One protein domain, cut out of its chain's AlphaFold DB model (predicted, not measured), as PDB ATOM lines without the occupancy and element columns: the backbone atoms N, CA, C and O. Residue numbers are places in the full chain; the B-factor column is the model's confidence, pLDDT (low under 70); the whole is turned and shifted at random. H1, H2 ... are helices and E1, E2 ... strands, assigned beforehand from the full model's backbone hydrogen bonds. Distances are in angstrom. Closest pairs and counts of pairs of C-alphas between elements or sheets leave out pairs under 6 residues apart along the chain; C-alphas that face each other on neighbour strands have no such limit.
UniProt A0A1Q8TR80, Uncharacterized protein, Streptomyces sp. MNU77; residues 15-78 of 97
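What this domain is: This is residues 15 to 78 of the 97 residues of an uncharacterized protein of Streptomyces sp. MNU77 (UniProt A0A1Q8TR80). Little regular structure is found here: a small two-strand hairpin, E1 and E2, joined to one short helix, H1, by a long wandering loop, residues 21 to 48, with a second loop, residues 64 to 78, after E2. The printed part has 64 residues, 16 of them in named elements, in the order H1, E1, E2; the class is mixed. It is only just compact, close to loose, with a radius of gyration of the C-alphas of 12.6 A, and elongated, spanning 39 by 24 by 19 A.

How they stand to each other: Look first at E1, residues 49 to 53, and E2, residues 59 to 63, a hairpin of antiparallel neighbours at 145 degrees. N 50 and O 62 are 2.9 A apart and N 62 and O 50 2.8 A, within hydrogen-bond range. H1, residues 15 to 20, is apart from E2; each of its O i to N i+4 pairs is within hydrogen-bond range.

Where its parts are: Find C-alpha 49 at (74.651, -84.703, -3.497); E1 runs 13.4 A from there. E2 runs 13.2 A to C-alpha 63 at (69.892, -83.368, -3.353). H1 starts at C-alpha 15, (60.007, -79.906, -9.550), and spans 8.8 A.

The domain as a whole: The C-alphas of Asp 37 and Arg 71, the two farthest apart, are 39.4 A apart. The printed part has no cut; H1 to E1 is a long link. Residues 15 to 16, 33 to 40 and 67 to 74 of the model have pLDDT under 70.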
ATOM      1  N   ILE A  15      58.572 -80.069  -9.254       66.69
ATOM      2  CA  ILE A  15      60.007 -79.906  -9.550       66.69
ATOM      3  C   ILE A  15      60.224 -79.156 -10.869       66.69
ATOM      4  O   ILE A  15      61.067 -78.265 -10.914       66.69
ATOM      5  N   ARG A  16      59.457 -79.495 -11.917       69.69
ATOM      6  CA  ARG A  16      59.560 -78.870 -13.245       69.69
ATOM      7  C   ARG A  16      59.279 -77.372 -13.148       69.69
ATOM      8  O   ARG A  16      60.080 -76.599 -13.636       69.69
ATOM      9  N   MET A  17      58.255 -76.981 -12.382       77.62
ATOM     10  CA  MET A  17      57.913 -75.572 -12.155       77.62
ATOM     11  C   MET A  17      59.077 -74.749 -11.587       77.62
ATOM     12  O   MET A  17      59.286 -73.622 -12.023       77.62
ATOM     13  N   TYR A  18      59.831 -75.280 -10.615       78.88
ATOM     14  CA  TYR A  18      61.006 -74.572 -10.089       78.88
ATOM     15  C   TYR A  18      62.108 -74.489 -11.146       78.88
ATOM     16  O   TYR A  18      62.658 -73.417 -11.363       78.88
ATOM     17  N   LEU A  19      62.380 -75.584 -11.859       76.31
ATOM     18  CA  LEU A  19      63.405 -75.601 -12.907       76.31
ATOM     19  C   LEU A  19      63.086 -74.642 -14.061       76.31
ATOM     20  O   LEU A  19      63.984 -73.945 -14.521       76.31
ATOM     21  N   ASP A  20      61.825 -74.567 -14.485       80.25
ATOM     22  CA  ASP A  20      61.368 -73.670 -15.554       80.25
ATOM     23  C   ASP A  20      61.483 -72.189 -15.140       80.25
ATOM     24  O   ASP A  20      61.660 -71.318 -15.985       80.25
ATOM     25  N   ARG A  21      61.448 -71.900 -13.831       80.94
ATOM     26  CA  ARG A  21      61.728 -70.571 -13.255       80.94
ATOM     27  C   ARG A  21      63.219 -70.294 -13.058       80.94
ATOM     28  O   ARG A  21      63.575 -69.235 -12.553       80.94
ATOM     29  N   GLY A  22      64.090 -71.241 -13.401       81.88
ATOM     30  CA  GLY A  22      65.513 -71.138 -13.100       81.88
ATOM     31  C   GLY A  22      65.812 -71.264 -11.605       81.88
ATOM     32  O   GLY A  22      66.779 -70.681 -11.132       81.88
ATOM     33  N   GLU A  23      65.005 -72.003 -10.840       84.75
ATOM     34  CA  GLU A  23      65.156 -72.192  -9.395       84.75
ATOM     35  C   GLU A  23      65.420 -73.655  -9.021       84.75
ATOM     36  O   GLU A  23      64.883 -74.611  -9.587       84.75
ATOM     37  N   HIS A  24      66.221 -73.850  -7.978       82.88
ATOM     38  CA  HIS A  24      66.504 -75.173  -7.451       82.88
ATOM     39  C   HIS A  24      65.367 -75.673  -6.534       82.88
ATOM     40  O   HIS A  24      65.082 -75.045  -5.514       82.88
ATOM     41  N   PRO A  25      64.762 -76.854  -6.777       77.00
ATOM     42  CA  PRO A  25      63.518 -77.263  -6.108       77.00
ATOM     43  C   PRO A  25      63.636 -77.501  -4.596       77.00
ATOM     44  O   PRO A  25      62.635 -77.455  -3.882       77.00
ATOM     45  N   ALA A  26      64.836 -77.814  -4.097       79.44
ATOM     46  CA  ALA A  26      65.061 -78.040  -2.665       79.44
ATOM     47  C   ALA A  26      65.488 -76.786  -1.901       79.44
ATOM     48  O   ALA A  26      65.203 -76.683  -0.714       79.44
ATOM     49  N   THR A  27      66.170 -75.851  -2.560       78.62
ATOM     50  CA  THR A  27      66.741 -74.665  -1.901       78.62
ATOM     51  C   THR A  27      65.990 -73.386  -2.259       78.62
ATOM     52  O   THR A  27      66.167 -72.394  -1.563       78.62
ATOM     53  N   ARG A  28      65.171 -73.408  -3.323       80.38
ATOM     54  CA  ARG A  28      64.530 -72.249  -3.974       80.38
ATOM     55  C   ARG A  28      65.509 -71.151  -4.388       80.38
ATOM     56  O   ARG A  28      65.126 -70.012  -4.604       80.38
ATOM     57  N   MET A  29      66.790 -71.494  -4.464       85.19
ATOM     58  CA  MET A  29      67.828 -70.570  -4.886       85.19
ATOM     59  C   MET A  29      67.900 -70.560  -6.414       85.19
ATOM     60  O   MET A  29      67.668 -71.619  -7.010       85.19
ATOM     61  N   PRO A  30      68.287 -69.435  -7.039       85.19
ATOM     62  CA  PRO A  30      68.510 -69.387  -8.476       85.19
ATOM     63  C   PRO A  30      69.510 -70.457  -8.918       85.19
ATOM     64  O   PRO A  30      70.457 -70.787  -8.192       85.19
ATOM     65  N   LEU A  31      69.275 -71.025 -10.091       83.12
ATOM     66  CA  LEU A  31      70.210 -71.881 -10.798       83.12
ATOM     67  C   LEU A  31      71.288 -70.976 -11.391       83.12
ATOM     68  O   LEU A  31      70.986 -69.927 -11.955       83.12
ATOM     69  N   LEU A  32      72.546 -71.369 -11.222       80.88
ATOM     70  CA  LEU A  32      73.654 -70.791 -11.955       80.88
ATOM     71  C   LEU A  32      73.335 -71.045 -13.425       80.88
ATOM     72  O   LEU A  32      73.269 -72.201 -13.856       80.88
ATOM     73  N   GLY A  33      73.030 -69.966 -14.152       65.88
ATOM     74  CA  GLY A  33      72.925 -70.017 -15.601       65.88
ATOM     75  C   GLY A  33      74.168 -70.727 -16.107       65.88
ATOM     76  O   GLY A  33      75.265 -70.457 -15.619       65.88
ATOM     77  N   ALA A  34      73.975 -71.719 -16.970       54.91
ATOM     78  CA  ALA A  34      75.068 -72.453 -17.575       54.91
ATOM     79  C   ALA A  34      75.865 -71.472 -18.444       54.91
ATOM     80  O   ALA A  34      75.577 -71.333 -19.627       54.91
ATOM     81  N   ASP A  35      76.785 -70.731 -17.830       54.81
ATOM     82  CA  ASP A  35      77.735 -69.890 -18.541       54.81
ATOM     83  C   ASP A  35      78.491 -70.817 -19.491       54.81
ATOM     84  O   ASP A  35      79.116 -71.786 -19.060       54.81
ATOM     85  N   LEU A  36      78.334 -70.592 -20.793       52.00
ATOM     86  CA  LEU A  36      78.785 -71.523 -21.831       52.00
ATOM     87  C   LEU A  36      80.319 -71.615 -21.897       52.00
ATOM     88  O   LEU A  36      80.849 -72.602 -22.406       52.00
ATOM     89  N   ASP A  37      81.013 -70.621 -21.340       55.69
ATOM     90  CA  ASP A  37      82.469 -70.473 -21.374       55.69
ATOM     91  C   ASP A  37      83.204 -71.169 -20.210       55.69
ATOM     92  O   ASP A  37      84.432 -71.241 -20.201       55.69
ATOM     93  N   ASN A  38      82.481 -71.718 -19.227       51.62
ATOM     94  CA  ASN A  38      83.050 -72.455 -18.096       51.62
ATOM     95  C   ASN A  38      82.153 -73.672 -17.826       51.62
ATOM     96  O   ASN A  38      80.959 -73.463 -17.622       51.62
ATOM     97  N   PRO A  39      82.651 -74.930 -17.841       55.12
ATOM     98  CA  PRO A  39      81.794 -76.112 -17.770       55.12
ATOM     99  C   PRO A  39      80.780 -75.953 -16.630       55.12
ATOM    100  O   PRO A  39      81.188 -75.752 -15.481       55.12
ATOM    101  N   PRO A  40      79.470 -75.962 -16.941       65.38
ATOM    102  CA  PRO A  40      78.457 -75.487 -16.020       65.38
ATOM    103  C   PRO A  40      78.532 -76.322 -14.754       65.38
ATOM    104  O   PRO A  40      78.487 -77.551 -14.814       65.38
ATOM    105  N   ALA A  41      78.672 -75.674 -13.597       76.19
ATOM    106  CA  ALA A  41      78.617 -76.382 -12.330       76.19
ATOM    107  C   ALA A  41      77.301 -77.172 -12.291       76.19
ATOM    108  O   ALA A  41      76.219 -76.587 -12.351       76.19
ATOM    109  N   VAL A  42      77.382 -78.501 -12.228       82.06
ATOM    110  CA  VAL A  42      76.203 -79.372 -12.177       82.06
ATOM    111  C   VAL A  42      75.890 -79.718 -10.734       82.06
ATOM    112  O   VAL A  42      76.777 -80.034  -9.936       82.06
ATOM    113  N   CYS A  43      74.608 -79.688 -10.374       84.25
ATOM    114  CA  CYS A  43      74.202 -79.960  -8.999       84.25
ATOM    115  C   CYS A  43      74.590 -81.382  -8.569       84.25
ATOM    116  O   CYS A  43      74.932 -81.577  -7.410       84.25
ATOM    117  N   GLY A  44      74.633 -82.344  -9.502       82.19
ATOM    118  CA  GLY A  44      75.088 -83.717  -9.244       82.19
ATOM    119  C   GLY A  44      76.547 -83.847  -8.778       82.19
ATOM    120  O   GLY A  44      76.916 -84.898  -8.269       82.19
ATOM    121  N   GLY A  45      77.368 -82.799  -8.912       81.56
ATOM    122  CA  GLY A  45      78.734 -82.737  -8.376       81.56
ATOM    123  C   GLY A  45      78.865 -81.895  -7.102       81.56
ATOM    124  O   GLY A  45      79.980 -81.571  -6.698       81.56
ATOM    125  N   CYS A  46      77.754 -81.463  -6.493       86.31
ATOM    126  CA  CYS A  46      77.807 -80.630  -5.292       86.31
ATOM    127  C   CYS A  46      77.999 -81.460  -4.014       86.31
ATOM    128  O   CYS A  46      77.523 -82.594  -3.943       86.31
ATOM    129  N   ALA A  47      78.573 -80.848  -2.975       86.75
ATOM    130  CA  ALA A  47      78.809 -81.428  -1.648       86.75
ATOM    131  C   ALA A  47      77.531 -81.931  -0.957       86.75
ATOM    132  O   ALA A  47      77.584 -82.741  -0.040       86.75
ATOM    133  N   ASN A  48      76.367 -81.456  -1.405       85.81
ATOM    134  CA  ASN A  48      75.074 -81.886  -0.891       85.81
ATOM    135  C   ASN A  48      74.479 -83.059  -1.679       85.81
ATOM    136  O   ASN A  48      73.358 -83.462  -1.385       85.81
ATOM    137  N   THR A  49      75.155 -83.584  -2.697       85.75
ATOM    138  CA  THR A  49      74.651 -84.703  -3.497       85.75
ATOM    139  C   THR A  49      74.737 -85.994  -2.702       85.75
ATOM    140  O   THR A  49      75.754 -86.287  -2.082       85.75
ATOM    141  N   VAL A  50      73.670 -86.786  -2.736       86.31
ATOM    142  CA  VAL A  50      73.627 -88.107  -2.108       86.31
ATOM    143  C   VAL A  50      73.149 -89.143  -3.116       86.31
ATOM    144  O   VAL A  50      72.196 -88.889  -3.854       86.31
ATOM    145  N   LEU A  51      73.784 -90.312  -3.139       87.19
ATOM    146  CA  LEU A  51      73.289 -91.467  -3.884       87.19
ATOM    147  C   LEU A  51      72.232 -92.183  -3.043       87.19
ATOM    148  O   LEU A  51      72.384 -92.327  -1.827       87.19
ATOM    149  N   ARG A  52      71.126 -92.590  -3.665       84.31
ATOM    150  CA  ARG A  52      70.063 -93.318  -2.978       84.31
ATOM    151  C   ARG A  52      69.565 -94.473  -3.823       84.31
ATOM    152  O   ARG A  52      69.149 -94.259  -4.956       84.31
ATOM    153  N   GLN A  53      69.481 -95.637  -3.196       84.31
ATOM    154  CA  GLN A  53      68.731 -96.764  -3.720       84.31
ATOM    155  C   GLN A  53      67.226 -96.506  -3.555       84.31
ATOM    156  O   GLN A  53      66.741 -96.157  -2.470       84.31
ATOM    157  N   LEU A  54      66.509 -96.569  -4.668       79.50
ATOM    158  CA  LEU A  54      65.060 -96.484  -4.738       79.50
ATOM    159  C   LEU A  54      64.427 -97.860  -4.509       79.50
ATOM    160  O   LEU A  54      65.101 -98.886  -4.554       79.50
ATOM    161  N   ASP A  55      63.115 -97.868  -4.276       77.62
ATOM    162  CA  ASP A  55      62.344 -99.090  -4.006       77.62
ATOM    163  C   ASP A  55      62.300-100.045  -5.222       77.62
ATOM    164  O   ASP A  55      62.018-101.228  -5.069       77.62
ATOM    165  N   ASP A  56      62.619 -99.542  -6.421       82.44
ATOM    166  CA  ASP A  56      62.793-100.314  -7.662       82.44
ATOM    167  C   ASP A  56      64.213-100.904  -7.817       82.44
ATOM    168  O   ASP A  56      64.543-101.475  -8.856       82.44
ATOM    169  N   GLY A  57      65.065-100.757  -6.797       83.19
ATOM    170  CA  GLY A  57      66.446-101.237  -6.785       83.19
ATOM    171  C   GLY A  57      67.440-100.339  -7.524       83.19
ATOM    172  O   GLY A  57      68.641-100.599  -7.451       83.19
ATOM    173  N   GLN A  58      66.988 -99.274  -8.197       84.69
ATOM    174  CA  GLN A  58      67.863 -98.364  -8.934       84.69
ATOM    175  C   GLN A  58      68.526 -97.338  -8.017       84.69
ATOM    176  O   GLN A  58      67.913 -96.812  -7.087       84.69
ATOM    177  N   GLU A  59      69.762 -96.963  -8.333       86.56
ATOM    178  CA  GLU A  59      70.436 -95.855  -7.664       86.56
ATOM    179  C   GLU A  59      70.154 -94.530  -8.380       86.56
ATOM    180  O   GLU A  59      70.299 -94.412  -9.598       86.56
ATOM    181  N   ARG A  60      69.753 -93.504  -7.623       84.00
ATOM    182  CA  ARG A  60      69.582 -92.138  -8.134       84.00
ATOM    183  C   ARG A  60      70.303 -91.123  -7.271       84.00
ATOM    184  O   ARG A  60      70.231 -91.160  -6.041       84.00
ATOM    185  N   LEU A  61      70.952 -90.173  -7.936       84.69
ATOM    186  CA  LEU A  61      71.495 -88.988  -7.288       84.69
ATOM    187  C   LEU A  61      70.340 -88.097  -6.837       84.69
ATOM    188  O   LEU A  61      69.415 -87.816  -7.598       84.69
ATOM    189  N   LYS A  62      70.393 -87.637  -5.592       85.94
ATOM    190  CA  LYS A  62      69.417 -86.714  -5.012       85.94
ATOM    191  C   LYS A  62      70.125 -85.563  -4.329       85.94
ATOM    192  O   LYS A  62      71.237 -85.704  -3.825       85.94
ATOM    193  N   CYS A  63      69.439 -84.433  -4.230       84.75
ATOM    194  CA  CYS A  63      69.892 -83.368  -3.353       84.75
ATOM    195  C   CYS A  63      69.660 -83.782  -1.893       84.75
ATOM    196  O   CYS A  63      68.557 -84.152  -1.486       84.75
ATOM    197  N   GLY A  64      70.704 -83.704  -1.080       83.69
ATOM    198  CA  GLY A  64      70.672 -83.976   0.351       83.69
ATOM    199  C   GLY A  64      69.867 -82.942   1.137       83.69
ATOM    200  O   GLY A  64      69.336 -83.279   2.201       83.69
ATOM    201  N   ILE A  65      69.714 -81.729   0.589       82.06
ATOM    202  CA  ILE A  65      68.923 -80.644   1.175       82.06
ATOM    203  C   ILE A  65      67.432 -80.943   1.006       82.06
ATOM    204  O   ILE A  65      66.959 -81.291  -0.077       82.06
ATOM    205  N   ARG A  66      66.673 -80.798   2.093       74.56
ATOM    206  CA  ARG A  66      65.219 -80.986   2.101       74.56
ATOM    207  C   ARG A  66      64.519 -79.655   1.858       74.56
ATOM    208  O   ARG A  66      64.839 -78.668   2.512       74.56
ATOM    209  N   ALA A  67      63.525 -79.660   0.972       69.12
ATOM    210  CA  ALA A  67      62.621 -78.525   0.842       69.12
ATOM    211  C   ALA A  67      61.812 -78.347   2.145       69.12
ATOM    212  O   ALA A  67      61.339 -79.352   2.699       69.12
ATOM    213  N   PRO A  68      61.608 -77.107   2.622       65.69
ATOM    214  CA  PRO A  68      60.771 -76.845   3.787       65.69
ATOM    215  C   PRO A  68      59.349 -77.381   3.554       65.69
ATOM    216  O   PRO A  68      58.776 -77.216   2.479       65.69
ATOM    217  N   GLY A  69      58.797 -78.079   4.552       63.62
ATOM    218  CA  GLY A  69      57.455 -78.677   4.494       63.62
ATOM    219  C   GLY A  69      57.381 -80.118   3.972       63.62
ATOM    220  O   GLY A  69      56.326 -80.743   4.074       63.62
ATOM    221  N   ARG A  70      58.475 -80.716   3.469       63.66
ATOM    222  CA  ARG A  70      58.475 -82.148   3.108       63.66
ATOM    223  C   ARG A  70      58.737 -83.034   4.329       63.66
ATOM    224  O   ARG A  70      59.850 -83.082   4.843       63.66
ATOM    225  N   ARG A  71      57.713 -83.789   4.757       57.25
ATOM    226  CA  ARG A  71      57.810 -84.765   5.867       57.25
ATOM    227  C   ARG A  71      58.436 -86.108   5.470       57.25
ATOM    228  O   ARG A  71      58.923 -86.824   6.337       57.25
ATOM    229  N   ARG A  72      58.436 -86.469   4.181       56.59
ATOM    230  CA  ARG A  72      59.014 -87.727   3.678       56.59
ATOM    231  C   ARG A  72      59.825 -87.462   2.406       56.59
ATOM    232  O   ARG A  72      59.316 -86.868   1.461       56.59
ATOM    233  N   GLY A  73      61.083 -87.907   2.407       61.34
ATOM    234  CA  GLY A  73      62.006 -87.834   1.269       61.34
ATOM    235  C   GLY A  73      63.033 -86.699   1.348       61.34
ATOM    236  O   GLY A  73      62.719 -85.578   1.741       61.34
ATOM    237  N   ARG A  74      64.286 -87.015   0.982       64.62
ATOM    238  CA  ARG A  74      65.332 -86.022   0.676       64.62
ATOM    239  C   ARG A  74      64.937 -85.190  -0.558       64.62
ATOM    240  O   ARG A  74      63.858 -85.389  -1.110       64.62
ATOM    241  N   GLY A  75      65.780 -84.235  -0.937       72.25
ATOM    242  CA  GLY A  75      65.550 -83.310  -2.041       72.25
ATOM    243  C   GLY A  75      65.297 -83.971  -3.405       72.25
ATOM    244  O   GLY A  75      65.244 -85.201  -3.516       72.25
ATOM    245  N   PRO A  76      65.092 -83.153  -4.452       75.69
ATOM    246  CA  PRO A  76      64.774 -83.625  -5.795       75.69
ATOM    247  C   PRO A  76      65.845 -84.580  -6.334       75.69
ATOM    248  O   PRO A  76      67.001 -84.539  -5.904       75.69
ATOM    249  N   ASP A  77      65.444 -85.421  -7.287       79.38
ATOM    250  CA  ASP A  77      66.389 -86.186  -8.102       79.38
ATOM    251  C   ASP A  77      67.268 -85.224  -8.905       79.38
ATOM    252  O   ASP A  77      66.766 -84.287  -9.529       79.38
ATOM    253  N   LEU A  78      68.574 -85.466  -8.878       78.31
ATOM    254  CA  LEU A  78      69.568 -84.706  -9.619       78.31
ATOM    255  C   LEU A  78      69.933 -85.484 -10.879       78.31
ATOM    256  O   LEU A  78      70.327 -86.647 -10.821       78.31
TER     257      LEU A  78